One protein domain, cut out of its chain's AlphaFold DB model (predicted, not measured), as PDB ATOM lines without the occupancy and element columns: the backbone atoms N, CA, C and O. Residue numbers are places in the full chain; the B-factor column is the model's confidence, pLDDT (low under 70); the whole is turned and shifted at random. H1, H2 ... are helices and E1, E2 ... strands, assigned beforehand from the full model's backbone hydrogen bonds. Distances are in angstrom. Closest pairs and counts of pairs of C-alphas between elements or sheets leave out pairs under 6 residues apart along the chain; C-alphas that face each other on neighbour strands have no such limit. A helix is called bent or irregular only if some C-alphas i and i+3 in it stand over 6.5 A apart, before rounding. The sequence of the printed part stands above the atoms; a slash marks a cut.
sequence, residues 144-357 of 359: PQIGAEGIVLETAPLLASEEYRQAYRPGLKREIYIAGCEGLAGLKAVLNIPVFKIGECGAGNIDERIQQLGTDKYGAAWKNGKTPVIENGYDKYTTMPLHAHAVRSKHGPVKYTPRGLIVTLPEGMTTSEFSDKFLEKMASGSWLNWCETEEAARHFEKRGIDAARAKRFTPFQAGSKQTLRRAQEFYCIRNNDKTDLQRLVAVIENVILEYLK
ATOM      1  N   PRO A 144      -4.886 -37.995 -15.552       85.00
ATOM      2  CA  PRO A 144      -3.788 -37.065 -15.779       85.00
ATOM      3  C   PRO A 144      -4.341 -35.634 -15.750       85.00
ATOM      4  O   PRO A 144      -5.356 -35.349 -16.387       85.00
ATOM      5  N   GLN A 145      -3.700 -34.738 -15.001       87.50
ATOM      6  CA  GLN A 145      -4.158 -33.358 -14.843       87.50
ATOM      7  C   GLN A 145      -3.255 -32.401 -15.626       87.50
ATOM      8  O   GLN A 145      -2.027 -32.499 -15.577       87.50
ATOM      9  N   ILE A 146      -3.860 -31.463 -16.358       88.06
ATOM     10  CA  ILE A 146      -3.122 -30.425 -17.087       88.06
ATOM     11  C   ILE A 146      -2.362 -29.500 -16.125       88.06
ATOM     12  O   ILE A 146      -2.871 -29.147 -15.057       88.06
ATOM     13  N   GLY A 147      -1.149 -29.103 -16.516       81.69
ATOM     14  CA  GLY A 147      -0.220 -28.370 -15.661       81.69
ATOM     15  C   GLY A 147       0.451 -29.281 -14.634       81.69
ATOM     16  O   GLY A 147      -0.214 -29.803 -13.738       81.69
ATOM     17  N   ALA A 148       1.763 -29.458 -14.770       75.06
ATOM     18  CA  ALA A 148       2.574 -30.301 -13.895       75.06
ATOM     19  C   ALA A 148       2.703 -29.741 -12.463       75.06
ATOM     20  O   ALA A 148       2.337 -28.595 -12.182       75.06
ATOM     21  N   GLU A 149       3.265 -30.545 -11.557       71.94
ATOM     22  CA  GLU A 149       3.753 -30.061 -10.262       71.94
ATOM     23  C   GLU A 149       4.791 -28.953 -10.500       71.94
ATOM     24  O   GLU A 149       5.825 -29.189 -11.122       71.94
ATOM     25  N   GLY A 150       4.474 -27.728 -10.070       78.88
ATOM     26  CA  GLY A 150       5.294 -26.537 -10.315       78.88
ATOM     27  C   GLY A 150       4.581 -25.385 -11.030       78.88
ATOM     28  O   GLY A 150       5.107 -24.279 -11.011       78.88
ATOM     29  N   ILE A 151       3.383 -25.575 -11.608       90.75
ATOM     30  CA  ILE A 151       2.630 -24.423 -12.140       90.75
ATOM     31  C   ILE A 151       2.098 -23.519 -11.015       90.75
ATOM     32  O   ILE A 151       1.491 -23.986 -10.047       90.75
ATOM     33  N   VAL A 152       2.258 -22.206 -11.172       93.19
ATOM     34  CA  VAL A 152       1.640 -21.202 -10.298       93.19
ATOM     35  C   VAL A 152       0.153 -21.112 -10.642       93.19
ATOM     36  O   VAL A 152      -0.207 -20.599 -11.697       93.19
ATOM     37  N   LEU A 153      -0.715 -21.632  -9.768       90.81
ATOM     38  CA  LEU A 153      -2.175 -21.655  -9.974       90.81
ATOM     39  C   LEU A 153      -2.858 -20.299  -9.745       90.81
ATOM     40  O   LEU A 153      -3.871 -20.006 -10.378       90.81
ATOM     41  N   GLU A 154      -2.310 -19.494  -8.837       91.12
ATOM     42  CA  GLU A 154      -2.817 -18.168  -8.474       91.12
ATOM     43  C   GLU A 154      -1.903 -17.091  -9.075       91.12
ATOM     44  O   GLU A 154      -1.087 -16.466  -8.402       91.12
ATOM     45  N   THR A 155      -2.017 -16.908 -10.389       92.69
ATOM     46  CA  THR A 155      -1.241 -15.956 -11.204       92.69
ATOM     47  C   THR A 155      -1.677 -14.500 -11.025       92.69
ATOM     48  O   THR A 155      -0.917 -13.581 -11.328       92.69
ATOM     49  N   ALA A 156      -2.901 -14.261 -10.543       91.81
ATOM     50  CA  ALA A 156      -3.509 -12.933 -10.499       91.81
ATOM     51  C   ALA A 156      -2.679 -11.858  -9.754       91.81
ATOM     52  O   ALA A 156      -2.637 -10.736 -10.263       91.81
ATOM     53  N   PRO A 157      -1.984 -12.145  -8.628       93.12
ATOM     54  CA  PRO A 157      -1.102 -11.175  -7.977       93.12
ATOM     55  C   PRO A 157       0.101 -10.780  -8.846       93.12
ATOM     56  O   PRO A 157       0.412  -9.596  -8.943       93.12
ATOM     57  N   LEU A 158       0.730 -11.747  -9.527       94.94
ATOM     58  CA  LEU A 158       1.858 -11.504 -10.438       94.94
ATOM     59  C   LEU A 158       1.411 -10.658 -11.637       94.94
ATOM     60  O   LEU A 158       2.037  -9.660 -11.970       94.94
ATOM     61  N   LEU A 159       0.263 -10.989 -12.229       95.44
ATOM     62  CA  LEU A 159      -0.312 -10.253 -13.362       95.44
ATOM     63  C   LEU A 159      -0.805  -8.840 -12.997       95.44
ATOM     64  O   LEU A 159      -1.056  -8.027 -13.886       95.44
ATOM     65  N   ALA A 160      -0.979  -8.537 -11.708       94.31
ATOM     66  CA  ALA A 160      -1.316  -7.202 -11.211       94.31
ATOM     67  C   ALA A 160      -0.080  -6.378 -10.793       94.31
ATOM     68  O   ALA A 160      -0.209  -5.175 -10.533       94.31
ATOM     69  N   SER A 161       1.100  -7.004 -10.724       96.06
ATOM     70  CA  SER A 161       2.313  -6.401 -10.173       96.06
ATOM     71  C   SER A 161       2.847  -5.240 -11.025       96.06
ATOM     72  O   SER A 161       2.413  -5.001 -12.158       96.06
ATOM     73  N   GLU A 162       3.762  -4.453 -10.459       97.06
ATOM     74  CA  GLU A 162       4.438  -3.379 -11.196       97.06
ATOM     75  C   GLU A 162       5.408  -3.960 -12.232       97.06
ATOM     76  O   GLU A 162       5.424  -3.522 -13.379       97.06
ATOM     77  N   GLU A 163       6.125  -5.018 -11.863       97.62
ATOM     78  CA  GLU A 163       7.082  -5.747 -12.694       97.62
ATOM     79  C   GLU A 163       6.408  -6.296 -13.959       97.62
ATOM     80  O   GLU A 163       6.904  -6.075 -15.065       97.62
ATOM     81  N   TYR A 164       5.225  -6.916 -13.833       97.50
ATOM     82  CA  TYR A 164       4.450  -7.356 -14.996       97.50
ATOM     83  C   TYR A 164       4.011  -6.177 -15.874       97.50
ATOM     84  O   TYR A 164       4.144  -6.243 -17.094       97.50
ATOM     85  N   ARG A 165       3.539  -5.065 -15.293       96.00
ATOM     86  CA  ARG A 165       3.128  -3.872 -16.066       96.00
ATOM     87  C   ARG A 165       4.304  -3.187 -16.776       96.00
ATOM     88  O   ARG A 165       4.120  -2.601 -17.849       96.00
ATOM     89  N   GLN A 166       5.511  -3.280 -16.227       96.94
ATOM     90  CA  GLN A 166       6.727  -2.768 -16.855       96.94
ATOM     91  C   GLN A 166       7.229  -3.690 -17.972       96.94
ATOM     92  O   GLN A 166       7.513  -3.186 -19.059       96.94
ATOM     93  N   ALA A 167       7.274  -5.005 -17.738       97.44
ATOM     94  CA  ALA A 167       7.806  -5.991 -18.680       97.44
ATOM     95  C   ALA A 167       6.836  -6.352 -19.823       97.44
ATOM     96  O   ALA A 167       7.262  -6.539 -20.961       97.44
ATOM     97  N   TYR A 168       5.532  -6.450 -19.554       98.06
ATOM     98  CA  TYR A 168       4.556  -6.889 -20.549       98.06
ATOM     99  C   TYR A 168       4.208  -5.776 -21.544       98.06
ATOM    100  O   TYR A 168       3.664  -4.721 -21.193       98.06
ATOM    101  N   ARG A 169       4.464  -6.038 -22.827       97.88
ATOM    102  CA  ARG A 169       3.961  -5.257 -23.962       97.88
ATOM    103  C   ARG A 169       3.078  -6.166 -24.823       97.88
ATOM    104  O   ARG A 169       3.528  -7.261 -25.148       97.88
ATOM    105  N   PRO A 170       1.826  -5.791 -25.152       97.31
ATOM    106  CA  PRO A 170       0.943  -6.649 -25.944       97.31
ATOM    107  C   PRO A 170       1.443  -6.832 -27.384       97.31
ATOM    108  O   PRO A 170       1.566  -5.858 -28.121       97.31
ATOM    109  N   GLY A 171       1.669  -8.080 -27.788       97.44
ATOM    110  CA  GLY A 171       2.072  -8.473 -29.136       97.44
ATOM    111  C   GLY A 171       0.986  -9.255 -29.883       97.44
ATOM    112  O   GLY A 171      -0.186  -8.868 -29.934       97.44
ATOM    113  N   LEU A 172       1.392 -10.367 -30.501       96.62
ATOM    114  CA  LEU A 172       0.536 -11.221 -31.328       96.62
ATOM    115  C   LEU A 172      -0.593 -11.880 -30.520       96.62
ATOM    116  O   LEU A 172      -0.447 -12.185 -29.338       96.62
ATOM    117  N   LYS A 173      -1.724 -12.159 -31.180       97.56
ATOM    118  CA  LYS A 173      -2.856 -12.879 -30.578       97.56
ATOM    119  C   LYS A 173      -2.935 -14.321 -31.074       97.56
ATOM    120  O   LYS A 173      -2.810 -14.585 -32.271       97.56
ATOM    121  N   ARG A 174      -3.204 -15.233 -30.144       97.44
ATOM    122  CA  ARG A 174      -3.505 -16.652 -30.377       97.44
ATOM    123  C   ARG A 174      -4.890 -16.980 -29.845       97.44
ATOM    124  O   ARG A 174      -5.401 -16.298 -28.957       97.44
ATOM    125  N   GLU A 175      -5.473 -18.042 -30.371       96.69
ATOM    126  CA  GLU A 175      -6.736 -18.596 -29.903       96.69
ATOM    127  C   GLU A 175      -6.546 -20.045 -29.457       96.69
ATOM    128  O   GLU A 175      -6.117 -20.885 -30.246       96.69
ATOM    129  N   ILE A 176      -6.881 -20.328 -28.195       96.44
ATOM    130  CA  ILE A 176      -6.917 -21.675 -27.612       96.44
ATOM    131  C   ILE A 176      -8.364 -22.157 -27.630       96.44
ATOM    132  O   ILE A 176      -9.263 -21.442 -27.181       96.44
ATOM    133  N   TYR A 177      -8.603 -23.381 -28.084       95.56
ATOM    134  CA  TYR A 177      -9.936 -23.979 -28.112       95.56
ATOM    135  C   TYR A 177      -9.936 -25.352 -27.438       95.56
ATOM    136  O   TYR A 177      -8.951 -26.090 -27.478       95.56
ATOM    137  N   ILE A 178     -11.079 -25.711 -26.851       95.50
ATOM    138  CA  ILE A 178     -11.397 -27.088 -26.461       95.50
ATOM    139  C   ILE A 178     -12.412 -27.603 -27.475       95.50
ATOM    140  O   ILE A 178     -13.418 -26.939 -27.720       95.50
ATOM    141  N   ALA A 179     -12.169 -28.769 -28.067       96.81
ATOM    142  CA  ALA A 179     -13.041 -29.357 -29.074       96.81
ATOM    143  C   ALA A 179     -13.438 -30.800 -28.751       96.81
ATOM    144  O   ALA A 179     -12.650 -31.594 -28.229       96.81
ATOM    145  N   GLY A 180     -14.677 -31.128 -29.109       96.62
ATOM    146  CA  GLY A 180     -15.263 -32.459 -29.011       96.62
ATOM    147  C   GLY A 180     -15.889 -32.891 -30.335       96.62
ATOM    148  O   GLY A 180     -16.073 -32.087 -31.245       96.62
ATOM    149  N   CYS A 181     -16.203 -34.176 -30.434       97.31
ATOM    150  CA  CYS A 181     -16.940 -34.796 -31.534       97.31
ATOM    151  C   CYS A 181     -17.672 -36.039 -30.994       97.31
ATOM    152  O   CYS A 181     -17.424 -36.460 -29.859       97.31
ATOM    153  N   GLU A 182     -18.559 -36.645 -31.783       97.19
ATOM    154  CA  GLU A 182     -19.309 -37.844 -31.374       97.19
ATOM    155  C   GLU A 182     -18.374 -39.021 -31.044       97.19
ATOM    156  O   GLU A 182     -18.557 -39.703 -30.036       97.19
ATOM    157  N   GLY A 183     -17.308 -39.200 -31.829       95.75
ATOM    158  CA  GLY A 183     -16.300 -40.236 -31.611       95.75
ATOM    159  C   GLY A 183     -15.549 -40.072 -30.285       95.75
ATOM    160  O   GLY A 183     -15.367 -41.046 -29.553       95.75
ATOM    161  N   LEU A 184     -15.188 -38.835 -29.920       94.88
ATOM    162  CA  LEU A 184     -14.609 -38.525 -28.608       94.88
ATOM    163  C   LEU A 184     -15.624 -38.685 -27.469       94.88
ATOM    164  O   LEU A 184     -15.244 -39.129 -26.389       94.88
ATOM    165  N   ALA A 185     -16.905 -38.377 -27.687       93.88
ATOM    166  CA  ALA A 185     -17.951 -38.605 -26.689       93.88
ATOM    167  C   ALA A 185     -18.163 -40.106 -26.419       93.88
ATOM    168  O   ALA A 185     -18.240 -40.516 -25.259       93.88
ATOM    169  N   GLY A 186     -18.172 -40.935 -27.468       92.12
ATOM    170  CA  GLY A 186     -18.194 -42.395 -27.352       92.12
ATOM    171  C   GLY A 186     -16.946 -42.946 -26.657       92.12
ATOM    172  O   GLY A 186     -17.057 -43.779 -25.758       92.12
ATOM    173  N   LEU A 187     -15.761 -42.427 -26.997       90.31
ATOM    174  CA  LEU A 187     -14.506 -42.785 -26.333       90.31
ATOM    175  C   LEU A 187     -14.533 -42.418 -24.837       90.31
ATOM    176  O   LEU A 187     -14.250 -43.268 -23.996       90.31
ATOM    177  N   LYS A 188     -14.966 -41.200 -24.490       90.38
ATOM    178  CA  LYS A 188     -15.184 -40.753 -23.106       90.38
ATOM    179  C   LYS A 188     -16.143 -41.670 -22.345       90.38
ATOM    180  O   LYS A 188     -15.883 -41.952 -21.178       90.38
ATOM    181  N   ALA A 189     -17.225 -42.131 -22.974       88.31
ATOM    182  CA  ALA A 189     -18.192 -43.030 -22.345       88.31
ATOM    183  C   ALA A 189     -17.603 -44.425 -22.067       88.31
ATOM    184  O   ALA A 189     -17.807 -44.957 -20.980       88.31
ATOM    185  N   VAL A 190     -16.830 -44.987 -23.005       86.31
ATOM    186  CA  VAL A 190     -16.147 -46.284 -22.825       86.31
ATOM    187  C   VAL A 190     -15.090 -46.206 -21.721       86.31
ATOM    188  O   VAL A 190     -15.038 -47.076 -20.859       86.31
ATOM    189  N   LEU A 191     -14.260 -45.161 -21.728       83.56
ATOM    190  CA  LEU A 191     -13.162 -44.994 -20.770       83.56
ATOM    191  C   LEU A 191     -13.632 -44.492 -19.397       83.56
ATOM    192  O   LEU A 191     -12.969 -44.722 -18.393       83.56
ATOM    193  N   ASN A 192     -14.748 -43.760 -19.344       86.44
ATOM    194  CA  ASN A 192     -15.145 -42.937 -18.200       86.44
ATOM    195  C   ASN A 192     -14.047 -41.923 -17.794       86.44
ATOM    196  O   ASN A 192     -13.724 -41.765 -16.614       86.44
ATOM    197  N   ILE A 193     -13.458 -41.253 -18.793       87.06
ATOM    198  CA  ILE A 193     -12.393 -40.246 -18.643       87.06
ATOM    199  C   ILE A 193     -12.721 -39.041 -19.543       87.06
ATOM    200  O   ILE A 193     -13.066 -39.241 -20.712       87.06
ATOM    201  N   PRO A 194     -12.651 -37.789 -19.049       89.75
ATOM    202  CA  PRO A 194     -13.058 -36.602 -19.800       89.75
ATOM    203  C   PRO A 194     -11.980 -36.162 -20.808       89.75
ATOM    204  O   PRO A 194     -11.300 -35.158 -20.612       89.75
ATOM    205  N   VAL A 195     -11.817 -36.925 -21.890       92.69
ATOM    206  CA  VAL A 195     -10.857 -36.628 -22.965       92.69
ATOM    207  C   VAL A 195     -11.454 -35.636 -23.967       92.69
ATOM    208  O   VAL A 195     -12.518 -35.882 -24.535       92.69
ATOM    209  N   PHE A 196     -10.733 -34.549 -24.233       95.31
ATOM    210  CA  PHE A 196     -11.044 -33.576 -25.282       95.31
ATOM    211  C   PHE A 196      -9.814 -33.289 -26.138       95.31
ATOM    212  O   PHE A 196      -8.677 -33.540 -25.728       95.31
ATOM    213  N   LYS A 197     -10.030 -32.708 -27.321       96.62
ATOM    214  CA  LYS A 197      -8.941 -32.043 -28.032       96.62
ATOM    215  C   LYS A 197      -8.743 -30.648 -27.447       96.62
ATOM    216  O   LYS A 197      -9.715 -29.908 -27.332       96.62
ATOM    217  N   ILE A 198      -7.507 -30.277 -27.134       96.94
ATOM    218  CA  ILE A 198      -7.139 -28.889 -26.825       96.94
ATOM    219  C   ILE A 198      -6.029 -28.505 -27.787       96.94
ATOM    220  O   ILE A 198      -5.051 -29.235 -27.904       96.94
ATOM    221  N   GLY A 199      -6.188 -27.396 -28.494       95.88
ATOM    222  CA  GLY A 199      -5.186 -26.919 -29.438       95.88
ATOM    223  C   GLY A 199      -5.234 -25.409 -29.573       95.88
ATOM    224  O   GLY A 199      -6.094 -24.747 -28.986       95.88
ATOM    225  N   GLU A 200      -4.307 -24.875 -30.358       96.19
ATOM    226  CA  GLU A 200      -4.191 -23.438 -30.578       96.19
ATOM    227  C   GLU A 200      -4.031 -23.068 -32.058       96.19
ATOM    228  O   GLU A 200      -3.813 -23.927 -32.919       96.19
ATOM    229  N   CYS A 201      -4.300 -21.801 -32.373       96.38
ATOM    230  CA  CYS A 201      -4.324 -21.261 -33.730       96.38
ATOM    231  C   CYS A 201      -4.146 -19.731 -33.736       96.38
ATOM    232  O   CYS A 201      -4.076 -19.088 -32.685       96.38
ATOM    233  N   GLY A 202      -4.039 -19.136 -34.930       94.56
ATOM    234  CA  GLY A 202      -4.089 -17.678 -35.088       94.56
ATOM    235  C   GLY A 202      -5.461 -17.118 -34.705       94.56
ATOM    236  O   GLY A 202      -6.469 -17.807 -34.838       94.56
ATOM    237  N   ALA A 203      -5.499 -15.877 -34.217       91.94
ATOM    238  CA  ALA A 203      -6.753 -15.234 -33.831       91.94
ATOM    239  C   ALA A 203      -7.719 -15.091 -35.022       91.94
ATOM    240  O   ALA A 203      -7.328 -14.571 -36.064       91.94
ATOM    241  N   GLY A 204      -8.972 -15.519 -34.840       91.88
ATOM    242  CA  GLY A 204     -10.002 -15.584 -35.878       91.88
ATOM    243  C   GLY A 204     -10.126 -16.950 -36.564       91.88
ATOM    244  O   GLY A 204     -11.117 -17.178 -37.256       91.88
ATOM    245  N   ASN A 205      -9.186 -17.880 -36.352       94.62
ATOM    246  CA  ASN A 205      -9.069 -19.095 -37.172       94.62
ATOM    247  C   ASN A 205      -9.627 -20.364 -36.497       94.62
ATOM    248  O   ASN A 205      -9.466 -21.461 -37.040       94.62
ATOM    249  N   ILE A 206     -10.291 -20.253 -35.336       94.88
ATOM    250  CA  ILE A 206     -10.924 -21.401 -34.655       94.88
ATOM    251  C   ILE A 206     -11.841 -22.187 -35.604       94.88
ATOM    252  O   ILE A 206     -11.756 -23.412 -35.642       94.88
ATOM    253  N   ASP A 207     -12.695 -21.521 -36.384       94.38
ATOM    254  CA  ASP A 207     -13.703 -22.206 -37.208       94.38
ATOM    255  C   ASP A 207     -13.064 -23.036 -38.330       94.38
ATOM    256  O   ASP A 207     -13.405 -24.208 -38.499       94.38
ATOM    257  N   GLU A 208     -12.084 -22.470 -39.040       95.88
ATOM    258  CA  GLU A 208     -11.288 -23.185 -40.046       95.88
ATOM    259  C   GLU A 208     -10.535 -24.364 -39.418       95.88
ATOM    260  O   GLU A 208     -10.545 -25.479 -39.946       95.88
ATOM    261  N   ARG A 209      -9.926 -24.153 -38.242       96.56
ATOM    262  CA  ARG A 209      -9.196 -25.203 -37.526       96.56
ATOM    263  C   ARG A 209     -10.120 -26.341 -37.094       96.56
ATOM    264  O   ARG A 209      -9.724 -27.499 -37.193       96.56
ATOM    265  N   ILE A 210     -11.341 -26.041 -36.658       97.19
ATOM    266  CA  ILE A 210     -12.357 -27.031 -36.277       97.19
ATOM    267  C   ILE A 210     -12.842 -27.830 -37.493       97.19
ATOM    268  O   ILE A 210     -12.927 -29.056 -37.411       97.19
ATOM    269  N   GLN A 211     -13.086 -27.171 -38.629       96.94
ATOM    270  CA  GLN A 211     -13.429 -27.849 -39.884       96.94
ATOM    271  C   GLN A 211     -12.302 -28.783 -40.345       96.94
ATOM    272  O   GLN A 211     -12.560 -29.950 -40.642       96.94
ATOM    273  N   GLN A 212     -11.047 -28.317 -40.313       96.38
ATOM    274  CA  GLN A 212      -9.881 -29.119 -40.689       96.38
ATOM    275  C   GLN A 212      -9.772 -30.416 -39.870       96.38
ATOM    276  O   GLN A 212      -9.474 -31.470 -40.423       96.38
ATOM    277  N   LEU A 213     -10.071 -30.377 -38.566       97.19
ATOM    278  CA  LEU A 213     -10.033 -31.565 -37.703       97.19
ATOM    279  C   LEU A 213     -11.089 -32.614 -38.070       97.19
ATOM    280  O   LEU A 213     -10.830 -33.810 -37.915       97.19
ATOM    281  N   GLY A 214     -12.255 -32.171 -38.551       96.75
ATOM    282  CA  GLY A 214     -13.289 -33.041 -39.108       96.75
ATOM    283  C   GLY A 214     -12.853 -33.670 -40.431       96.75
ATOM    284  O   GLY A 214     -12.927 -34.890 -40.586       96.75
ATOM    285  N   THR A 215     -12.307 -32.862 -41.344       95.88
ATOM    286  CA  THR A 215     -11.735 -33.314 -42.624       95.88
ATOM    287  C   THR A 215     -10.634 -34.360 -42.425       95.88
ATOM    288  O   THR A 215     -10.674 -35.423 -43.042       95.88
ATOM    289  N   ASP A 216      -9.699 -34.106 -41.504       95.25
ATOM    290  CA  ASP A 216      -8.597 -35.018 -41.161       95.25
ATOM    291  C   ASP A 216      -9.058 -36.265 -40.382       95.25
ATOM    292  O   ASP A 216      -8.274 -37.196 -40.187       95.25
ATOM    293  N   LYS A 217     -10.303 -36.278 -39.878       96.50
ATOM    294  CA  LYS A 217     -10.808 -37.252 -38.895       96.50
ATOM    295  C   LYS A 217      -9.805 -37.437 -37.749       96.50
ATOM    296  O   LYS A 217      -9.336 -38.544 -37.467       96.50
ATOM    297  N   TYR A 218      -9.411 -36.321 -37.135       97.62
ATOM    298  CA  TYR A 218      -8.291 -36.273 -36.195       97.62
ATOM    299  C   TYR A 218      -8.464 -37.286 -35.047       97.62
ATOM    300  O   TYR A 218      -9.455 -37.264 -34.328       97.62
ATOM    301  N   GLY A 219      -7.497 -38.188 -34.854       96.75
ATOM    302  CA  GLY A 219      -7.552 -39.214 -33.804       96.75
ATOM    303  C   GLY A 219      -8.583 -40.340 -34.004       96.75
ATOM    304  O   GLY A 219      -8.748 -41.160 -33.099       96.75
ATOM    305  N   ALA A 220      -9.249 -40.425 -35.161       96.81
ATOM    306  CA  ALA A 220     -10.258 -41.450 -35.445       96.81
ATOM    307  C   ALA A 220      -9.708 -42.879 -35.514       96.81
ATOM    308  O   ALA A 220     -10.465 -43.840 -35.364       96.81
ATOM    309  N   ALA A 221      -8.409 -43.034 -35.783       96.56
ATOM    310  CA  ALA A 221      -7.794 -44.335 -35.978       96.56
ATOM    311  C   ALA A 221      -7.176 -44.890 -34.688       96.56
ATOM    312  O   ALA A 221      -6.547 -44.172 -33.910       96.56
ATOM    313  N   TRP A 222      -7.280 -46.202 -34.513       95.19
ATOM    314  CA  TRP A 222      -6.494 -46.996 -33.568       95.19
ATOM    315  C   TRP A 222      -5.900 -48.214 -34.295       95.19
ATOM    316  O   TRP A 222      -6.122 -48.394 -35.497       95.19
ATOM    317  N   LYS A 223      -5.077 -49.021 -33.617       93.94
ATOM    318  CA  LYS A 223      -4.393 -50.173 -34.232       93.94
ATOM    319  C   LYS A 223      -4.850 -51.482 -33.601       93.94
ATOM    320  O   LYS A 223      -4.506 -51.748 -32.456       93.94
ATOM    321  N   ASN A 224      -5.533 -52.324 -34.372       91.06
ATOM    322  CA  ASN A 224      -5.754 -53.719 -34.007       91.06
ATOM    323  C   ASN A 224      -4.549 -54.540 -34.498       91.06
ATOM    324  O   ASN A 224      -4.450 -54.901 -35.676       91.06
ATOM    325  N   GLY A 225      -3.559 -54.723 -33.623       89.00
ATOM    326  CA  GLY A 225      -2.256 -55.276 -33.990       89.00
ATOM    327  C   GLY A 225      -1.553 -54.411 -35.045       89.00
ATOM    328  O   GLY A 225      -1.121 -53.293 -34.764       89.00
ATOM    329  N   LYS A 226      -1.430 -54.928 -36.275       87.56
ATOM    330  CA  LYS A 226      -0.861 -54.192 -37.423       87.56
ATOM    331  C   LYS A 226      -1.913 -53.461 -38.268       87.56
ATOM    332  O   LYS A 226      -1.539 -52.612 -39.073       87.56
ATOM    333  N   THR A 227      -3.197 -53.767 -38.094       89.38
ATOM    334  CA  THR A 227      -4.280 -53.257 -38.944       89.38
ATOM    335  C   THR A 227      -4.837 -51.945 -38.382       89.38
ATOM    336  O   THR A 227      -5.235 -51.908 -37.213       89.38
ATOM    337  N   PRO A 228      -4.891 -50.857 -39.172       92.44
ATOM    338  CA  PRO A 228      -5.550 -49.626 -38.756       92.44
ATOM    339  C   PRO A 228      -7.073 -49.815 -38.750       92.44
ATOM    340  O   PRO A 228      -7.648 -50.286 -39.729       92.44
ATOM    341  N   VAL A 229      -7.733 -49.408 -37.669       94.12
ATOM    342  CA  VAL A 229      -9.198 -49.357 -37.562       94.12
ATOM    343  C   VAL A 229      -9.600 -47.896 -37.421       94.12
ATOM    344  O   VAL A 229      -9.143 -47.232 -36.495       94.12
ATOM    345  N   ILE A 230     -10.427 -47.389 -38.338       95.06
ATOM    346  CA  ILE A 230     -10.958 -46.018 -38.303       95.06
ATOM    347  C   ILE A 230     -12.375 -46.066 -37.735       95.06
ATOM    348  O   ILE A 230     -13.224 -46.782 -38.260       95.06
ATOM    349  N   GLU A 231     -12.633 -45.299 -36.681       94.88
ATOM    350  CA  GLU A 231     -13.962 -45.164 -36.086       94.88
ATOM    351  C   GLU A 231     -14.739 -43.972 -36.677       94.88
ATOM    352  O   GLU A 231     -14.163 -42.972 -37.113       94.88
ATOM    353  N   ASN A 232     -16.071 -44.079 -36.684       96.00
ATOM    354  CA  ASN A 232     -16.979 -43.009 -37.113       96.00
ATOM    355  C   ASN A 232     -17.150 -41.930 -36.023       96.00
ATOM    356  O   ASN A 232     -16.744 -42.122 -34.877       96.00
ATOM    357  N   GLY A 233     -17.764 -40.793 -36.374       96.94
ATOM    358  CA  GLY A 233     -18.087 -39.710 -35.433       96.94
ATOM    359  C   GLY A 233     -16.944 -38.722 -35.166       96.94
ATOM    360  O   GLY A 233     -17.098 -37.808 -34.358       96.94
ATOM    361  N   TYR A 234     -15.800 -38.887 -35.834       97.44
ATOM    362  CA  TYR A 234     -14.647 -37.977 -35.787       97.44
ATOM    363  C   TYR A 234     -14.639 -36.945 -36.935       97.44
ATOM    364  O   TYR A 234     -13.729 -36.130 -37.027       97.44
ATOM    365  N   ASP A 235     -15.648 -36.974 -37.807       96.81
ATOM    366  CA  ASP A 235     -15.822 -36.094 -38.971       96.81
ATOM    367  C   ASP A 235     -16.442 -34.726 -38.635       96.81
ATOM    368  O   ASP A 235     -16.366 -33.798 -39.437       96.81
ATOM    369  N   LYS A 236     -17.045 -34.579 -37.448       96.88
ATOM    370  CA  LYS A 236     -17.746 -33.359 -37.011       96.88
ATOM    371  C   LYS A 236     -17.237 -32.899 -35.654       96.88
ATOM    372  O   LYS A 236     -17.813 -33.216 -34.613       96.88
ATOM    373  N   TYR A 237     -16.136 -32.159 -35.684       97.94
ATOM    374  CA  TYR A 237     -15.642 -31.443 -34.515       97.94
ATOM    375  C   TYR A 237     -16.461 -30.176 -34.252       97.94
ATOM    376  O   TYR A 237     -16.904 -29.500 -35.179       97.94
ATOM    377  N   THR A 238     -16.632 -29.839 -32.977       96.75
ATOM    378  CA  THR A 238     -17.217 -28.576 -32.514       96.75
ATOM    379  C   THR A 238     -16.421 -28.024 -31.336       96.75
ATOM    380  O   THR A 238     -15.814 -28.776 -30.569       96.75
ATOM    381  N   THR A 239     -16.419 -26.699 -31.171       95.06
ATOM    382  CA  THR A 239     -15.888 -26.061 -29.961       95.06
ATOM    383  C   THR A 239     -16.803 -26.337 -28.778       95.06
ATOM    384  O   THR A 239     -18.007 -26.078 -28.847       95.06
ATOM    385  N   MET A 240     -16.231 -26.793 -27.672       91.00
ATOM    386  CA  MET A 240     -16.943 -26.910 -26.409       91.00
ATOM    387  C   MET A 240     -17.087 -25.521 -25.772       91.00
ATOM    388  O   MET A 240     -16.094 -24.793 -25.699       91.00
ATOM    389  N   PRO A 241     -18.277 -25.140 -25.271       84.44
ATOM    390  CA  PRO A 241     -18.426 -23.892 -24.538       84.44
ATOM    391  C   PRO A 241     -17.568 -23.933 -23.270       84.44
ATOM    392  O   PRO A 241     -17.593 -24.912 -22.514       84.44
ATOM    393  N   LEU A 242     -16.822 -22.854 -23.034       80.75
ATOM    394  CA  LEU A 242     -16.094 -22.645 -21.788       80.75
ATOM    395  C   LEU A 242     -17.021 -21.938 -20.803       80.75
ATOM    396  O   LEU A 242     -17.331 -20.755 -20.960       80.75
ATOM    397  N   HIS A 243     -17.470 -22.660 -19.781       70.62
ATOM    398  CA  HIS A 243     -18.299 -22.081 -18.730       70.62
ATOM    399  C   HIS A 243     -17.447 -21.126 -17.880       70.62
ATOM    400  O   HIS A 243     -16.603 -21.547 -17.089       70.62
ATOM    401  N   ALA A 244     -17.624 -19.823 -18.107       59.69
ATOM    402  CA  ALA A 244     -16.754 -18.766 -17.600       59.69
ATOM    403  C   ALA A 244     -16.924 -18.514 -16.086       59.69
ATOM    404  O   ALA A 244     -17.487 -17.502 -15.673       59.69
ATOM    405  N   HIS A 245     -16.406 -19.434 -15.271       60.19
ATOM    406  CA  HIS A 245     -16.441 -19.380 -13.804       60.19
ATOM    407  C   HIS A 245     -15.058 -19.220 -13.150       60.19
ATOM    408  O   HIS A 245     -14.977 -19.007 -11.937       60.19
ATOM    409  N   ALA A 246     -13.971 -19.320 -13.921       59.50
ATOM    410  CA  ALA A 246     -12.626 -19.031 -13.434       59.50
ATOM    411  C   ALA A 246     -12.437 -17.520 -13.218       59.50
ATOM    412  O   ALA A 246     -12.958 -16.695 -13.977       59.50
ATOM    413  N   VAL A 247     -11.686 -17.167 -12.174       58.09
ATOM    414  CA  VAL A 247     -11.346 -15.774 -11.861       58.09
ATOM    415  C   VAL A 247     -10.449 -15.238 -12.975       58.09
ATOM    416  O   VAL A 247      -9.441 -15.849 -13.310       58.09
ATOM    417  N   ARG A 248     -10.823 -14.104 -13.572       68.94
ATOM    418  CA  ARG A 248     -10.020 -13.446 -14.609       68.94
ATOM    419  C   ARG A 248      -9.149 -12.381 -13.958       68.94
ATOM    420  O   ARG A 248      -9.693 -11.472 -13.329       68.94
ATOM    421  N   SER A 249      -7.835 -12.416 -14.176       76.69
ATOM    422  CA  SER A 249      -7.024 -11.225 -13.919       76.69
ATOM    423  C   SER A 249      -7.465 -10.113 -14.874       76.69
ATOM    424  O   SER A 249      -7.471 -10.293 -16.091       76.69
ATOM    425  N   LYS A 250      -7.821  -8.939 -14.337       79.94
ATOM    426  CA  LYS A 250      -8.185  -7.752 -15.139       79.94
ATOM    427  C   LYS A 250      -7.038  -7.296 -16.056       79.94
ATOM    428  O   LYS A 250      -7.289  -6.675 -17.085       79.94
ATOM    429  N   HIS A 251      -5.806  -7.614 -15.668       84.81
ATOM    430  CA  HIS A 251      -4.565  -7.250 -16.351       84.81
ATOM    431  C   HIS A 251      -3.923  -8.438 -17.089       84.81
ATOM    432  O   HIS A 251      -2.900  -8.267 -17.749       84.81
ATOM    433  N   GLY A 252      -4.523  -9.630 -16.998       88.88
ATOM    434  CA  GLY A 252      -3.986 -10.853 -17.586       88.88
ATOM    435  C   GLY A 252      -4.029 -10.872 -19.122       88.88
ATOM    436  O   GLY A 252      -4.861 -10.200 -19.741       88.88
ATOM    437  N   PRO A 253      -3.159 -11.679 -19.756       95.62
ATOM    438  CA  PRO A 253      -3.082 -11.806 -21.210       95.62
ATOM    439  C   PRO A 253      -4.239 -12.627 -21.806       95.62
ATOM    440  O   PRO A 253      -4.436 -12.613 -23.025       95.62
ATOM    441  N   VAL A 254      -5.000 -13.347 -20.969       94.88
ATOM    442  CA  VAL A 254      -6.044 -14.299 -21.373       94.88
ATOM    443  C   VAL A 254      -7.446 -13.695 -21.262       94.88
ATOM    444  O   VAL A 254      -7.841 -13.143 -20.235       94.88
ATOM    445  N   LYS A 255      -8.250 -13.845 -22.318       91.81
ATOM    446  CA  LYS A 255      -9.657 -13.426 -22.379       91.81
ATOM    447  C   LYS A 255     -10.537 -14.577 -22.852       91.81
ATOM    448  O   LYS A 255     -10.304 -15.152 -23.906       91.81
ATOM    449  N   TYR A 256     -11.593 -14.874 -22.102       88.81
ATOM    450  CA  TYR A 256     -12.602 -15.857 -22.504       88.81
ATOM    451  C   TYR A 256     -13.468 -15.342 -23.657       88.81
ATOM    452  O   TYR A 256     -13.927 -14.198 -23.625       88.81
ATOM    453  N   THR A 257     -13.769 -16.223 -24.608       87.69
ATOM    454  CA  THR A 257     -14.775 -16.038 -25.662       87.69
ATOM    455  C   THR A 257     -15.818 -17.165 -25.587       87.69
ATOM    456  O   THR A 257     -15.602 -18.152 -24.880       87.69
ATOM    457  N   PRO A 258     -16.946 -17.086 -26.318       84.06
ATOM    458  CA  PRO A 258     -17.921 -18.181 -26.368       84.06
ATOM    459  C   PRO A 258     -17.377 -19.506 -26.934       84.06
ATOM    460  O   PRO A 258     -17.989 -20.548 -26.712       84.06
ATOM    461  N   ARG A 259     -16.258 -19.473 -27.678       85.44
ATOM    462  CA  ARG A 259     -15.683 -20.625 -28.401       85.44
ATOM    463  C   ARG A 259     -14.294 -21.057 -27.908       85.44
ATOM    464  O   ARG A 259     -13.777 -22.065 -28.379       85.44
ATOM    465  N   GLY A 260     -13.687 -20.321 -26.976       91.31
ATOM    466  CA  GLY A 260     -12.323 -20.582 -26.522       91.31
ATOM    467  C   GLY A 260     -11.737 -19.466 -25.657       91.31
ATOM    468  O   GLY A 260     -12.454 -18.740 -24.965       91.31
ATOM    469  N   LEU A 261     -10.416 -19.329 -25.707       93.44
ATOM    470  CA  LEU A 261      -9.638 -18.279 -25.055       93.44
ATOM    471  C   LEU A 261      -8.851 -17.508 -26.120       93.44
ATOM    472  O   LEU A 261      -8.150 -18.122 -26.917       93.44
ATOM    473  N   ILE A 262      -8.906 -16.179 -26.097       95.12
ATOM    474  CA  ILE A 262      -7.927 -15.327 -26.779       95.12
ATOM    475  C   ILE A 262      -6.767 -15.099 -25.816       95.12
ATOM    476  O   ILE A 262      -6.975 -14.666 -24.683       95.12
ATOM    477  N   VAL A 263      -5.550 -15.340 -26.285       96.88
ATOM    478  CA  VAL A 263      -4.303 -15.083 -25.565       96.88
ATOM    479  C   VAL A 263      -3.552 -13.998 -26.314       96.88
ATOM    480  O   VAL A 263      -3.354 -14.100 -27.523       96.88
ATOM    481  N   THR A 264      -3.146 -12.943 -25.613       97.94
ATOM    482  CA  THR A 264      -2.264 -11.911 -26.172       97.94
ATOM    483  C   THR A 264      -0.848 -12.176 -25.678       97.94
ATOM    484  O   THR A 264      -0.575 -12.039 -24.485       97.94
ATOM    485  N   LEU A 265       0.037 -12.598 -26.576       98.38
ATOM    486  CA  LEU A 265       1.435 -12.885 -26.262       98.38
ATOM    487  C   LEU A 265       2.198 -11.583 -25.960       98.38
ATOM    488  O   LEU A 265       1.780 -10.520 -26.427       98.38
ATOM    489  N   PRO A 266       3.309 -11.636 -25.207       98.25
ATOM    490  CA  PRO A 266       4.270 -10.542 -25.150       98.25
ATOM    491  C   PRO A 266       4.811 -10.172 -26.536       98.25
ATOM    492  O   PRO A 266       4.961 -11.019 -27.417       98.25
ATOM    493  N   GLU A 267       5.148  -8.901 -26.716       98.00
ATOM    494  CA  GLU A 267       5.984  -8.432 -27.816       98.00
ATOM    495  C   GLU A 267       7.315  -9.205 -27.840       98.00
ATOM    496  O   GLU A 267       7.902  -9.488 -26.797       98.00
ATOM    497  N   GLY A 268       7.763  -9.593 -29.036       97.25
ATOM    498  CA  GLY A 268       8.951 -10.427 -29.229       97.25
ATOM    499  C   GLY A 268       8.734 -11.937 -29.063       97.25
ATOM    500  O   GLY A 268       9.550 -12.698 -29.578       97.25
ATOM    501  N   MET A 269       7.650 -12.398 -28.424       98.38
ATOM    502  CA  MET A 269       7.376 -13.834 -28.295       98.38
ATOM    503  C   MET A 269       6.835 -14.399 -29.613       98.38
ATOM    504  O   MET A 269       5.786 -13.973 -30.108       98.38
ATOM    505  N   THR A 270       7.534 -15.376 -30.189       98.00
ATOM    506  CA  THR A 270       7.098 -16.028 -31.429       98.00
ATOM    507  C   THR A 270       5.976 -17.037 -31.179       98.00
ATOM    508  O   THR A 270       5.743 -17.516 -30.067       98.00
ATOM    509  N   THR A 271       5.276 -17.413 -32.252       96.94
ATOM    510  CA  THR A 271       4.247 -18.457 -32.188       96.94
ATOM    511  C   THR A 271       4.825 -19.821 -31.814       96.94
ATOM    512  O   THR A 271       4.174 -20.534 -31.055       96.94
ATOM    513  N   SER A 272       6.024 -20.187 -32.293       97.38
ATOM    514  CA  SER A 272       6.647 -21.481 -31.966       97.38
ATOM    515  C   SER A 272       7.019 -21.553 -30.492       97.38
ATOM    516  O   SER A 272       6.582 -22.476 -29.821       97.38
ATOM    517  N   GLU A 273       7.713 -20.541 -29.956       97.88
ATOM    518  CA  GLU A 273       8.104 -20.510 -28.537       97.88
ATOM    519  C   GLU A 273       6.896 -20.663 -27.605       97.88
ATOM    520  O   GLU A 273       6.951 -21.427 -26.640       97.88
ATOM    521  N   PHE A 274       5.785 -19.984 -27.918       98.12
ATOM    522  CA  PHE A 274       4.536 -20.161 -27.183       98.12
ATOM    523  C   PHE A 274       3.952 -21.570 -27.357       98.12
ATOM    524  O   PHE A 274       3.593 -22.195 -26.363       98.12
ATOM    525  N   SER A 275       3.874 -22.080 -28.592       97.00
ATOM    526  CA  SER A 275       3.322 -23.412 -28.893       97.00
ATOM    527  C   SER A 275       4.084 -24.514 -28.158       97.00
ATOM    528  O   SER A 275       3.476 -25.346 -27.487       97.00
ATOM    529  N   ASP A 276       5.413 -24.487 -28.243       96.31
ATOM    530  CA  ASP A 276       6.304 -25.491 -27.671       96.31
ATOM    531  C   ASP A 276       6.194 -25.492 -26.138       96.31
ATOM    532  O   ASP A 276       5.953 -26.541 -25.534       96.31
ATOM    533  N   LYS A 277       6.243 -24.312 -25.500       96.50
ATOM    534  CA  LYS A 277       6.091 -24.178 -24.039       96.50
ATOM    535  C   LYS A 277       4.678 -24.482 -23.540       96.50
ATOM    536  O   LYS A 277       4.522 -25.050 -22.457       96.50
ATOM    537  N   PHE A 278       3.646 -24.158 -24.315       96.50
ATOM    538  CA  PHE A 278       2.267 -24.530 -24.004       96.50
ATOM    539  C   PHE A 278       2.087 -26.053 -24.041       96.50
ATOM    540  O   PHE A 278       1.580 -26.633 -23.079       96.50
ATOM    541  N   LEU A 279       2.559 -26.721 -25.097       94.38
ATOM    542  CA  LEU A 279       2.492 -28.181 -25.222       94.38
ATOM    543  C   LEU A 279       3.309 -28.896 -24.132       94.38
ATOM    544  O   LEU A 279       2.825 -29.882 -23.575       94.38
ATOM    545  N   GLU A 280       4.490 -28.374 -23.783       93.56
ATOM    546  CA  GLU A 280       5.329 -28.850 -22.672       93.56
ATOM    547  C   GLU A 280       4.556 -28.842 -21.342       93.56
ATOM    548  O   GLU A 280       4.428 -29.880 -20.692       93.56
ATOM    549  N   LYS A 281       3.946 -27.710 -20.964       94.44
ATOM    550  CA  LYS A 281       3.176 -27.599 -19.707       94.44
ATOM    551  C   LYS A 281       1.863 -28.378 -19.709       94.44
ATOM    552  O   LYS A 281       1.387 -28.790 -18.650       94.44
ATOM    553  N   MET A 282       1.272 -28.603 -20.879       94.81
ATOM    554  CA  MET A 282       0.075 -29.431 -21.032       94.81
ATOM    555  C   MET A 282       0.381 -30.940 -20.986       94.81
ATOM    556  O   MET A 282      -0.540 -31.739 -20.803       94.81
ATOM    557  N   ALA A 283       1.648 -31.356 -21.120       92.88
ATOM    558  CA  ALA A 283       2.039 -32.759 -21.278       92.88
ATOM    559  C   ALA A 283       1.616 -33.674 -20.113       92.88
ATOM    560  O   ALA A 283       1.305 -34.842 -20.360       92.88
ATOM    561  N   SER A 284       1.538 -33.157 -18.880       91.00
ATOM    562  CA  SER A 284       1.070 -33.901 -17.696       91.00
ATOM    563  C   SER A 284      -0.401 -34.319 -17.780       91.00
ATOM    564  O   SER A 284      -0.788 -35.319 -17.184       91.00
ATOM    565  N   GLY A 285      -1.217 -33.576 -18.535       92.19
ATOM    566  CA  GLY A 285      -2.627 -33.875 -18.790       92.19
ATOM    567  C   GLY A 285      -2.869 -34.659 -20.081       92.19
ATOM    568  O   GLY A 285      -4.024 -34.867 -20.453       92.19
ATOM    569  N   SER A 286      -1.810 -35.044 -20.805       94.12
ATOM    570  CA  SER A 286      -1.920 -35.731 -22.096       94.12
ATOM    571  C   SER A 286      -2.531 -37.119 -21.926       94.12
ATOM    572  O   SER A 286      -1.946 -38.009 -21.303       94.12
ATOM    573  N   TRP A 287      -3.687 -37.318 -22.560       91.75
ATOM    574  CA  TRP A 287      -4.394 -38.595 -22.607       91.75
ATOM    575  C   TRP A 287      -3.480 -39.717 -23.108       91.75
ATOM    576  O   TRP A 287      -3.420 -40.805 -22.537       91.75
ATOM    577  N   LEU A 288      -2.747 -39.440 -24.186       91.94
ATOM    578  CA  LEU A 288      -1.965 -40.453 -24.882       91.94
ATOM    579  C   LEU A 288      -0.643 -40.748 -24.182       91.94
ATOM    580  O   LEU A 288      -0.145 -41.855 -24.333       91.94
ATOM    581  N   ASN A 289      -0.096 -39.819 -23.396       92.69
ATOM    582  CA  ASN A 289       1.035 -40.132 -22.520       92.69
ATOM    583  C   ASN A 289       0.575 -40.974 -21.324       92.69
ATOM    584  O   ASN A 289       1.215 -41.973 -21.015       92.69
ATOM    585  N   TRP A 290      -0.570 -40.639 -20.721       91.62
ATOM    586  CA  TRP A 290      -1.158 -41.440 -19.645       91.62
ATOM    587  C   TRP A 290      -1.463 -42.878 -20.084       91.62
ATOM    588  O   TRP A 290      -1.161 -43.805 -19.351       91.62
ATOM    589  N   CYS A 291      -1.932 -43.094 -21.320       91.56
ATOM    590  CA  CYS A 291      -2.128 -44.433 -21.905       91.56
ATOM    591  C   CYS A 291      -0.877 -45.339 -21.938       91.56
ATOM    592  O   CYS A 291      -1.000 -46.510 -22.301       91.56
ATOM    593  N   GLU A 292       0.314 -44.812 -21.647       91.88
ATOM    594  CA  GLU A 292       1.570 -45.565 -21.578       91.88
ATOM    595  C   GLU A 292       2.011 -45.871 -20.127       91.88
ATOM    596  O   GLU A 292       3.068 -46.472 -19.950       91.88
ATOM    597  N   THR A 293       1.245 -45.480 -19.093       91.44
ATOM    598  CA  THR A 293       1.596 -45.707 -17.673       91.44
ATOM    599  C   THR A 293       0.908 -46.933 -17.056       91.44
ATOM    600  O   THR A 293      -0.090 -47.455 -17.564       91.44
ATOM    601  N   GLU A 294       1.426 -47.391 -15.912       91.31
ATOM    602  CA  GLU A 294       0.872 -48.521 -15.157       91.31
ATOM    603  C   GLU A 294      -0.508 -48.217 -14.546       91.31
ATOM    604  O   GLU A 294      -1.320 -49.122 -14.350       91.31
ATOM    605  N   GLU A 295      -0.820 -46.952 -14.254       89.31
ATOM    606  CA  GLU A 295      -2.153 -46.501 -13.820       89.31
ATOM    607  C   GLU A 295      -3.185 -46.749 -14.920       89.31
ATOM    608  O   GLU A 295      -4.270 -47.265 -14.646       89.31
ATOM    609  N   ALA A 296      -2.838 -46.418 -16.167       90.69
ATOM    610  CA  ALA A 296      -3.709 -46.641 -17.310       90.69
ATOM    611  C   ALA A 296      -3.869 -48.127 -17.620       90.69
ATOM    612  O   ALA A 296      -4.993 -48.577 -17.827       90.69
ATOM    613  N   ALA A 297      -2.783 -48.906 -17.572       91.25
ATOM    614  CA  ALA A 297      -2.844 -50.359 -17.737       91.25
ATOM    615  C   ALA A 297      -3.817 -51.002 -16.729       91.25
ATOM    616  O   ALA A 297      -4.755 -51.691 -17.137       91.25
ATOM    617  N   ARG A 298      -3.675 -50.681 -15.432       90.44
ATOM    618  CA  ARG A 298      -4.583 -51.137 -14.363       90.44
ATOM    619  C   ARG A 298      -6.022 -50.658 -14.565       90.44
ATOM    620  O   ARG A 298      -6.965 -51.400 -14.294       90.44
ATOM    621  N   HIS A 299      -6.219 -49.429 -15.041       89.75
ATOM    622  CA  HIS A 299      -7.549 -48.906 -15.347       89.75
ATOM    623  C   HIS A 299      -8.211 -49.661 -16.512       89.75
ATOM    624  O   HIS A 299      -9.386 -50.018 -16.414       89.75
ATOM    625  N   PHE A 300      -7.478 -49.925 -17.597       90.94
ATOM    626  CA  PHE A 300      -7.989 -50.646 -18.765       90.94
ATOM    627  C   PHE A 300      -8.318 -52.102 -18.436       90.94
ATOM    628  O   PHE A 300      -9.425 -52.544 -18.741       90.94
ATOM    629  N   GLU A 301      -7.420 -52.805 -17.739       91.19
ATOM    630  CA  GLU A 301      -7.641 -54.170 -17.247       91.19
ATOM    631  C   GLU A 301      -8.921 -54.248 -16.404       91.19
ATOM    632  O   GLU A 301      -9.842 -55.001 -16.726       91.19
ATOM    633  N   LYS A 302      -9.040 -53.383 -15.390       88.44
ATOM    634  CA  LYS A 302     -10.208 -53.323 -14.502       88.44
ATOM    635  C   LYS A 302     -11.527 -53.051 -15.234       88.44
ATOM    636  O   LYS A 302     -12.586 -53.480 -14.778       88.44
ATOM    637  N   ARG A 303     -11.482 -52.298 -16.334       84.88
ATOM    638  CA  ARG A 303     -12.651 -51.952 -17.156       84.88
ATOM    639  C   ARG A 303     -12.947 -52.976 -18.260       84.88
ATOM    640  O   ARG A 303     -13.965 -52.828 -18.928       84.88
ATOM    641  N   GLY A 304     -12.078 -53.964 -18.489       89.44
ATOM    642  CA  GLY A 304     -12.165 -54.858 -19.650       89.44
ATOM    643  C   GLY A 304     -11.958 -54.138 -20.992       89.44
ATOM    644  O   GLY A 304     -12.550 -54.523 -21.999       89.44
ATOM    645  N   ILE A 305     -11.164 -53.063 -21.009       88.69
ATOM    646  CA  ILE A 305     -10.910 -52.233 -22.194       88.69
ATOM    647  C   ILE A 305      -9.605 -52.665 -22.865       88.69
ATOM    648  O   ILE A 305      -8.568 -52.774 -22.219       88.69
ATOM    649  N   ASP A 306      -9.631 -52.823 -24.189       88.19
ATOM    650  CA  ASP A 306      -8.409 -52.959 -24.984       88.19
ATOM    651  C   ASP A 306      -7.619 -51.635 -24.995       88.19
ATOM    652  O   ASP A 306      -8.036 -50.636 -25.593       88.19
ATOM    653  N   ALA A 307      -6.443 -51.643 -24.364       89.44
ATOM    654  CA  ALA A 307      -5.516 -50.516 -24.326       89.44
ATOM    655  C   ALA A 307      -5.073 -50.046 -25.728       89.44
ATOM    656  O   ALA A 307      -4.755 -48.870 -25.916       89.44
ATOM    657  N   ALA A 308      -5.090 -50.910 -26.749       89.69
ATOM    658  CA  ALA A 308      -4.779 -50.511 -28.120       89.69
ATOM    659  C   ALA A 308      -5.830 -49.549 -28.704       89.69
ATOM    660  O   ALA A 308      -5.481 -48.673 -29.498       89.69
ATOM    661  N   ARG A 309      -7.093 -49.644 -28.259       89.75
ATOM    662  CA  ARG A 309      -8.201 -48.749 -28.641       89.75
ATOM    663  C   ARG A 309      -8.162 -47.393 -27.923       89.75
ATOM    664  O   ARG A 309      -8.748 -46.417 -28.401       89.75
ATOM    665  N   ALA A 310      -7.451 -47.303 -26.798       89.75
ATOM    666  CA  ALA A 310      -7.171 -46.044 -26.108       89.75
ATOM    667  C   ALA A 310      -6.143 -45.179 -26.870       89.75
ATOM    668  O   ALA A 310      -6.243 -43.948 -26.872       89.75
ATOM    669  N   LYS A 311      -5.195 -45.816 -27.578       92.88
ATOM    670  CA  LYS A 311      -4.137 -45.149 -28.355       92.88
ATOM    671  C   LYS A 311      -4.662 -44.652 -29.702       92.88
ATOM    672  O   LYS A 311      -5.076 -45.438 -30.551       92.88
ATOM    673  N   ARG A 312      -4.613 -43.332 -29.914       95.38
ATOM    674  CA  ARG A 312      -5.228 -42.661 -31.072       95.38
ATOM    675  C   ARG A 312      -4.240 -42.107 -32.088       95.38
ATOM    676  O   ARG A 312      -3.170 -41.598 -31.754       95.38
ATOM    677  N   PHE A 313      -4.650 -42.201 -33.346       96.62
ATOM    678  CA  PHE A 313      -3.901 -41.822 -34.532       96.62
ATOM    679  C   PHE A 313      -4.809 -41.071 -35.511       96.62
ATOM    680  O   PHE A 313      -6.001 -41.356 -35.621       96.62
ATOM    681  N   THR A 314      -4.229 -40.142 -36.261       96.56
ATOM    682  CA  THR A 314      -4.880 -39.473 -37.388       96.56
ATOM    683  C   THR A 314      -4.419 -40.138 -38.689       96.56
ATOM    684  O   THR A 314      -3.203 -40.298 -38.881       96.56
ATOM    685  N   PRO A 315      -5.344 -40.563 -39.570       93.50
ATOM    686  CA  PRO A 315      -4.999 -41.072 -40.888       93.50
ATOM    687  C   PRO A 315      -4.646 -39.922 -41.837       93.50
ATOM    688  O   PRO A 315      -5.449 -39.029 -42.065       93.50
ATOM    689  N   PHE A 316      -3.459 -39.975 -42.436       89.19
ATOM    690  CA  PHE A 316      -3.020 -39.034 -43.466       89.19
ATOM    691  C   PHE A 316      -2.798 -39.767 -44.785       89.19
ATOM    692  O   PHE A 316      -2.076 -40.771 -44.828       89.19
ATOM    693  N   GLN A 317      -3.382 -39.253 -45.864       81.81
ATOM    694  CA  GLN A 317      -3.188 -39.778 -47.210       81.81
ATOM    695  C   GLN A 317      -2.093 -38.990 -47.939       81.81
ATOM    696  O   GLN A 317      -2.189 -37.779 -48.102       81.81
ATOM    697  N   ALA A 318      -1.056 -39.693 -48.394       76.00
ATOM    698  CA  ALA A 318       0.016 -39.153 -49.224       76.00
ATOM    699  C   ALA A 318       0.038 -39.927 -50.551       76.00
ATOM    700  O   ALA A 318       0.636 -41.002 -50.664       76.00
ATOM    701  N   GLY A 319      -0.693 -39.413 -51.544       79.62
ATOM    702  CA  GLY A 319      -0.953 -40.122 -52.799       79.62
ATOM    703  C   GLY A 319      -1.715 -41.429 -52.556       79.62
ATOM    704  O   GLY A 319      -2.812 -41.426 -51.996       79.62
ATOM    705  N   SER A 320      -1.124 -42.556 -52.956       75.56
ATOM    706  CA  SER A 320      -1.677 -43.902 -52.742       75.56
ATOM    707  C   SER A 320      -1.349 -44.515 -51.373       75.56
ATOM    708  O   SER A 320      -1.883 -45.572 -51.041       75.56
ATOM    709  N   LYS A 321      -0.480 -43.891 -50.564       79.75
ATOM    710  CA  LYS A 321      -0.083 -44.423 -49.251       79.75
ATOM    711  C   LYS A 321      -0.874 -43.758 -48.130       79.75
ATOM    712  O   LYS A 321      -0.800 -42.545 -47.936       79.75
ATOM    713  N   GLN A 322      -1.564 -44.572 -47.340       81.88
ATOM    714  CA  GLN A 322      -2.101 -44.152 -46.051       81.88
ATOM    715  C   GLN A 322      -1.013 -44.274 -44.979       81.88
ATOM    716  O   GLN A 322      -0.359 -45.307 -44.847       81.88
ATOM    717  N   THR A 323      -0.837 -43.222 -44.187       90.44
ATOM    718  CA  THR A 323       0.046 -43.201 -43.017       90.44
ATOM    719  C   THR A 323      -0.768 -42.890 -41.765       90.44
ATOM    720  O   THR A 323      -1.778 -42.193 -41.829       90.44
ATOM    721  N   LEU A 324      -0.343 -43.413 -40.615       93.50
ATOM    722  CA  LEU A 324      -0.911 -43.056 -39.315       93.50
ATOM    723  C   LEU A 324       0.110 -42.233 -38.534       93.50
ATOM    724  O   LEU A 324       1.201 -42.730 -38.250       93.50
ATOM    725  N   ARG A 325      -0.260 -41.019 -38.119       94.88
ATOM    726  CA  ARG A 325       0.497 -40.257 -37.110       94.88
ATOM    727  C   ARG A 325      -0.229 -40.354 -35.775       94.88
ATOM    728  O   ARG A 325      -1.453 -40.282 -35.751       94.88
ATOM    729  N   ARG A 326       0.500 -40.543 -34.670       95.31
ATOM    730  CA  ARG A 326      -0.084 -40.517 -33.315       95.31
ATOM    731  C   ARG A 326      -0.716 -39.138 -33.108       95.31
ATOM    732  O   ARG A 326      -0.098 -38.137 -33.462       95.31
ATOM    733  N   ALA A 327      -1.927 -39.084 -32.562       95.25
ATOM    734  CA  ALA A 327      -2.467 -37.819 -32.083       95.25
ATOM    735  C   ALA A 327      -1.583 -37.302 -30.925       95.25
ATOM    736  O   ALA A 327      -0.903 -38.080 -30.255       95.25
ATOM    737  N   GLN A 328      -1.555 -35.990 -30.718       92.25
ATOM    738  CA  GLN A 328      -0.753 -35.340 -29.668       92.25
ATOM    739  C   GLN A 328      -1.640 -34.472 -28.767       92.25
ATOM    740  O   GLN A 328      -1.588 -34.574 -27.549       92.25
ATOM    741  N   GLU A 329      -2.536 -33.706 -29.386       94.56
ATOM    742  CA  GLU A 329      -3.403 -32.699 -28.760       94.56
ATOM    743  C   GLU A 329      -4.661 -33.274 -28.049       94.56
ATOM    744  O   GLU A 329      -5.726 -32.661 -28.104       94.56
ATOM    745  N   PHE A 330      -4.599 -34.469 -27.447       95.81
ATOM    746  CA  PHE A 330      -5.702 -35.031 -26.640       95.81
ATOM    747  C   PHE A 330      -5.354 -34.984 -25.153       95.81
ATOM    748  O   PHE A 330      -4.345 -35.549 -24.731       95.81
ATOM    749  N   TYR A 331      -6.220 -34.355 -24.358       95.44
ATOM    750  CA  TYR A 331      -5.981 -34.066 -22.945       95.44
ATOM    751  C   TYR A 331      -7.200 -34.403 -22.092       95.44
ATOM    752  O   TYR A 331      -8.343 -34.293 -22.546       95.44
ATOM    753  N   CYS A 332      -6.953 -34.779 -20.842       92.56
ATOM    754  CA  CYS A 332      -8.000 -34.959 -19.846       92.56
ATOM    755  C   CYS A 332      -8.339 -33.608 -19.206       92.56
ATOM    756  O   CYS A 332      -7.511 -33.003 -18.528       92.56
ATOM    757  N   ILE A 333      -9.557 -33.121 -19.448       89.44
ATOM    758  CA  ILE A 333     -10.064 -31.866 -18.889       89.44
ATOM    759  C   ILE A 333     -11.590 -31.926 -18.774       89.44
ATOM    760  O   ILE A 333     -12.280 -32.364 -19.691       89.44
ATOM    761  N   ARG A 334     -12.169 -31.441 -17.680       86.62
ATOM    762  CA  ARG A 334     -13.613 -31.193 -17.596       86.62
ATOM    763  C   ARG A 334     -13.886 -29.763 -18.060       86.62
ATOM    764  O   ARG A 334     -13.665 -28.809 -17.324       86.62
ATOM    765  N   ASN A 335     -14.399 -29.593 -19.281       80.25
ATOM    766  CA  ASN A 335     -14.659 -28.272 -19.884       80.25
ATOM    767  C   ASN A 335     -15.735 -27.424 -19.157       80.25
ATOM    768  O   ASN A 335     -15.983 -26.280 -19.536       80.25
ATOM    769  N   ASN A 336     -16.403 -27.998 -18.156       80.38
ATOM    770  CA  ASN A 336     -17.385 -27.365 -17.278       80.38
ATOM    771  C   ASN A 336     -16.916 -27.254 -15.812       80.38
ATOM    772  O   ASN A 336     -17.651 -26.713 -14.990       80.38
ATOM    773  N   ASP A 337     -15.728 -27.759 -15.471       85.06
ATOM    774  CA  ASP A 337     -15.166 -27.687 -14.122       85.06
ATOM    775  C   ASP A 337     -14.309 -26.427 -13.965       85.06
ATOM    776  O   ASP A 337     -13.446 -26.123 -14.793       85.06
ATOM    777  N   LYS A 338     -14.550 -25.674 -12.888       85.19
ATOM    778  CA  LYS A 338     -13.848 -24.411 -12.638       85.19
ATOM    779  C   LYS A 338     -12.349 -24.617 -12.406       85.19
ATOM    780  O   LYS A 338     -11.563 -23.804 -12.888       85.19
ATOM    781  N   THR A 339     -11.958 -25.669 -11.690       86.88
ATOM    782  CA  THR A 339     -10.561 -25.944 -11.334       86.88
ATOM    783  C   THR A 339      -9.771 -26.344 -12.571       86.88
ATOM    784  O   THR A 339      -8.696 -25.801 -12.813       86.88
ATOM    785  N   ASP A 340     -10.320 -27.227 -13.404       88.75
ATOM    786  CA  ASP A 340      -9.666 -27.638 -14.649       88.75
ATOM    787  C   ASP A 340      -9.504 -26.454 -15.625       88.75
ATOM    788  O   ASP A 340      -8.432 -26.265 -16.200       88.75
ATOM    789  N   LEU A 341     -10.524 -25.596 -15.769       89.25
ATOM    790  CA  LEU A 341     -10.416 -24.380 -16.585       89.25
ATOM    791  C   LEU A 341      -9.439 -23.348 -15.997       89.25
ATOM    792  O   LEU A 341      -8.730 -22.694 -16.762       89.25
ATOM    793  N   GLN A 342      -9.365 -23.213 -14.668       89.88
ATOM    794  CA  GLN A 342      -8.362 -22.370 -14.011       89.88
ATOM    795  C   GLN A 342      -6.946 -22.891 -14.284       89.88
ATOM    796  O   GLN A 342      -6.070 -22.091 -14.599       89.88
ATOM    797  N   ARG A 343      -6.716 -24.212 -14.257       92.12
ATOM    798  CA  ARG A 343      -5.412 -24.802 -14.608       92.12
ATOM    799  C   ARG A 343      -5.026 -24.544 -16.061       92.12
ATOM    800  O   ARG A 343      -3.865 -24.246 -16.312       92.12
ATOM    801  N   LEU A 344      -5.971 -24.593 -17.004       93.69
ATOM    802  CA  LEU A 344      -5.696 -24.244 -18.404       93.69
ATOM    803  C   LEU A 344      -5.242 -22.782 -18.548       93.69
ATOM    804  O   LEU A 344      -4.266 -22.513 -19.245       93.69
ATOM    805  N   VAL A 345      -5.916 -21.847 -17.870       93.88
ATOM    806  CA  VAL A 345      -5.513 -20.429 -17.857       93.88
ATOM    807  C   VAL A 345      -4.161 -20.246 -17.171       93.88
ATOM    808  O   VAL A 345      -3.279 -19.621 -17.754       93.88
ATOM    809  N   ALA A 346      -3.953 -20.864 -16.006       94.12
ATOM    810  CA  ALA A 346      -2.684 -20.820 -15.290       94.12
ATOM    811  C   ALA A 346      -1.529 -21.349 -16.155       94.12
ATOM    812  O   ALA A 346      -0.501 -20.690 -16.237       94.12
ATOM    813  N   VAL A 347      -1.699 -22.468 -16.872       96.00
ATOM    814  CA  VAL A 347      -0.692 -22.984 -17.819       96.00
ATOM    815  C   VAL A 347      -0.301 -21.925 -18.855       96.00
ATOM    816  O   VAL A 347       0.887 -21.667 -19.030       96.00
ATOM    817  N   ILE A 348      -1.279 -21.281 -19.501       96.44
ATOM    818  CA  ILE A 348      -1.039 -20.232 -20.507       96.44
ATOM    819  C   ILE A 348      -0.307 -19.032 -19.890       96.44
ATOM    820  O   ILE A 348       0.645 -18.508 -20.466       96.44
ATOM    821  N   GLU A 349      -0.742 -18.593 -18.712       96.94
ATOM    822  CA  GLU A 349      -0.168 -17.439 -18.020       96.94
ATOM    823  C   GLU A 349       1.240 -17.737 -17.487       96.94
ATOM    824  O   GLU A 349       2.095 -16.862 -17.551       96.94
ATOM    825  N   ASN A 350       1.530 -18.973 -17.065       97.38
ATOM    826  CA  ASN A 350       2.871 -19.401 -16.657       97.38
ATOM    827  C   ASN A 350       3.848 -19.382 -17.845       97.38
ATOM    828  O   ASN A 350       4.963 -18.905 -17.681       97.38
ATOM    829  N   VAL A 351       3.437 -19.811 -19.051       97.69
ATOM    830  CA  VAL A 351       4.270 -19.669 -20.272       97.69
ATOM    831  C   VAL A 351       4.667 -18.205 -20.511       97.69
ATOM    832  O   VAL A 351       5.804 -17.916 -20.879       97.69
ATOM    833  N   ILE A 352       3.739 -17.273 -20.280       98.00
ATOM    834  CA  ILE A 352       3.968 -15.836 -20.467       98.00
ATOM    835  C   ILE A 352       4.829 -15.245 -19.339       98.00
ATOM    836  O   ILE A 352       5.732 -14.459 -19.614       98.00
ATOM    837  N   LEU A 353       4.591 -15.630 -18.083       97.94
ATOM    838  CA  LEU A 353       5.371 -15.171 -16.930       97.94
ATOM    839  C   LEU A 353       6.827 -15.665 -16.988       97.94
ATOM    840  O   LEU A 353       7.730 -14.877 -16.714       97.94
ATOM    841  N   GLU A 354       7.071 -16.905 -17.425       97.56
ATOM    842  CA  GLU A 354       8.423 -17.446 -17.650       97.56
ATOM    843  C   GLU A 354       9.157 -16.715 -18.780       97.56
ATOM    844  O   GLU A 354      10.324 -16.358 -18.629       97.56
ATOM    845  N   TYR A 355       8.474 -16.423 -19.896       98.31
ATOM    846  CA  TYR A 355       9.052 -15.628 -20.988       98.31
ATOM    847  C   TYR A 355       9.497 -14.236 -20.504       98.31
ATOM    848  O   TYR A 355      10.574 -13.756 -20.863       98.31
ATOM    849  N   LEU A 356       8.694 -13.611 -19.637       98.19
ATOM    850  CA  LEU A 356       9.001 -12.328 -18.998       98.19
ATOM    851  C   LEU A 356       9.996 -12.435 -17.822       98.19
ATOM    852  O   LEU A 356      10.391 -11.399 -17.290       98.19
ATOM    853  N   LYS A 357      10.421 -13.648 -17.435       97.81
ATOM    854  CA  LYS A 357      11.312 -13.941 -16.292       97.81
ATOM    855  C   LYS A 357      10.756 -13.466 -14.942       97.81
ATOM    856  O   LYS A 357      11.492 -12.940 -14.109       97.81
TER     857      LYS A 357
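What this domain is: This is residues 144 to 357 of the 359 residues of an uncharacterized protein of [Ochrobactrum] soli (UniProt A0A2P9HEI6). A strongly twisted five-strand sheet forms the core of one part, with H5 and H9 packed on one face and H4 over the other. Beyond its E9 edge a second part gathers the short helices H6, H7 and H8 and the two hairpins E3-E4 and E7-E8, while H1 and H2 lie at the opposite end of the length. The printed part has 214 residues, with nine named helices and nine named strands in the order H1 H2 E1 H3 E2 H4 E3 E4 E5 E6 H5 H6 H7 H8 E7 E8 E9 H9. The large sheet runs E5, E6, E1, E2, E9, all antiparallel; the class is mixed, helices and strands. The whole is compact, with a radius of gyration of the C-alphas of 18.0 A and spans of 57 by 41 by 27 A.

Where its parts are: H1 is residues 156 to 160, starting at C-alpha 156 (-3.509, -12.933, -10.499), and H2 162 to 167. E1 is residues 170 to 180, 30.6 A long, H3 182 to 191, E2 195 to 202, 23.5 A, and H4 206 to 215. E3 is 221 to 224, E4 227 to 230, E5 254 to 257 and E6 260 to 266, 19.4 A. H5 is 271 to 285, 21.6 A, and is irregular, but only just: C-alphas 281 and 284 are 6.9 A apart. H6 is 287 to 290, H7 294 to 303, H8 307 to 310, E7 313 to 318, E8 321 to 326 and E9 330 to 332. H9, 338 to 355, spans 25.9 A and ends at C-alpha 355 (9.052, -15.628, -20.988).

How they stand to each other: In the large sheet, N 255 and O 262 of hairpin E5-E6 are 2.8 A apart, N 174 and O 263 of E1 and E6 2.9 A, N 177 and O 199 of E1 and E2 3.0 A, and N 196 and O 331 of E2 and E9 2.9 A. H5 and H9 make two layers with it, helices on one face of a sheet; they touch, closest at the C-alphas of Lys 277 and Val 351, 6.2 A, at a steep tilt of 41 degrees, opposite ways. H4 is on the opposite face from H9, at a height over the sheet of 9.1 A. H3 only grazes the sheet with residues 184 to 189. H6 is on the sheet, over none of its strands; its closest C-alphas to E9 are Trp 287 and Tyr 331, 4.8 A. H7 and H8 are close but not clearly touching, the C-alphas of Phe 300 and Ala 307 being 6.1 A apart. The closest C-alphas of H8 and E3 are Arg 309 and Trp 222, 5.5 A. N 222 and O 229 of hairpin E3-E4 are 2.9 A apart, and N 316 and O 323 of hairpin E7-E8 2.8 A. The closest C-alphas of E3 and E7 are Ala 221 and Phe 313, 4.9 A. H1 and H9 are near each other, with 7 pairs of C-alphas within 10 A, and H1 and H2 are close but not clearly touching, at 6.7 A between the C-alphas of Leu 158 and Tyr 164. Every O i to N i+4 pair is within hydrogen-bond range in H1, H2, H3, H4, H7 and H9, and 9 of 11 in H5; H6 and H8 are too short for one.

The domain as a whole: The two C-alphas farthest apart, Glu 162 and Ser 320, are 58.4 A apart. The printed part has no cut. The link from E4 to E5, 23 residues, is long. Residues 244 to 248 are under 70 in pLDDT.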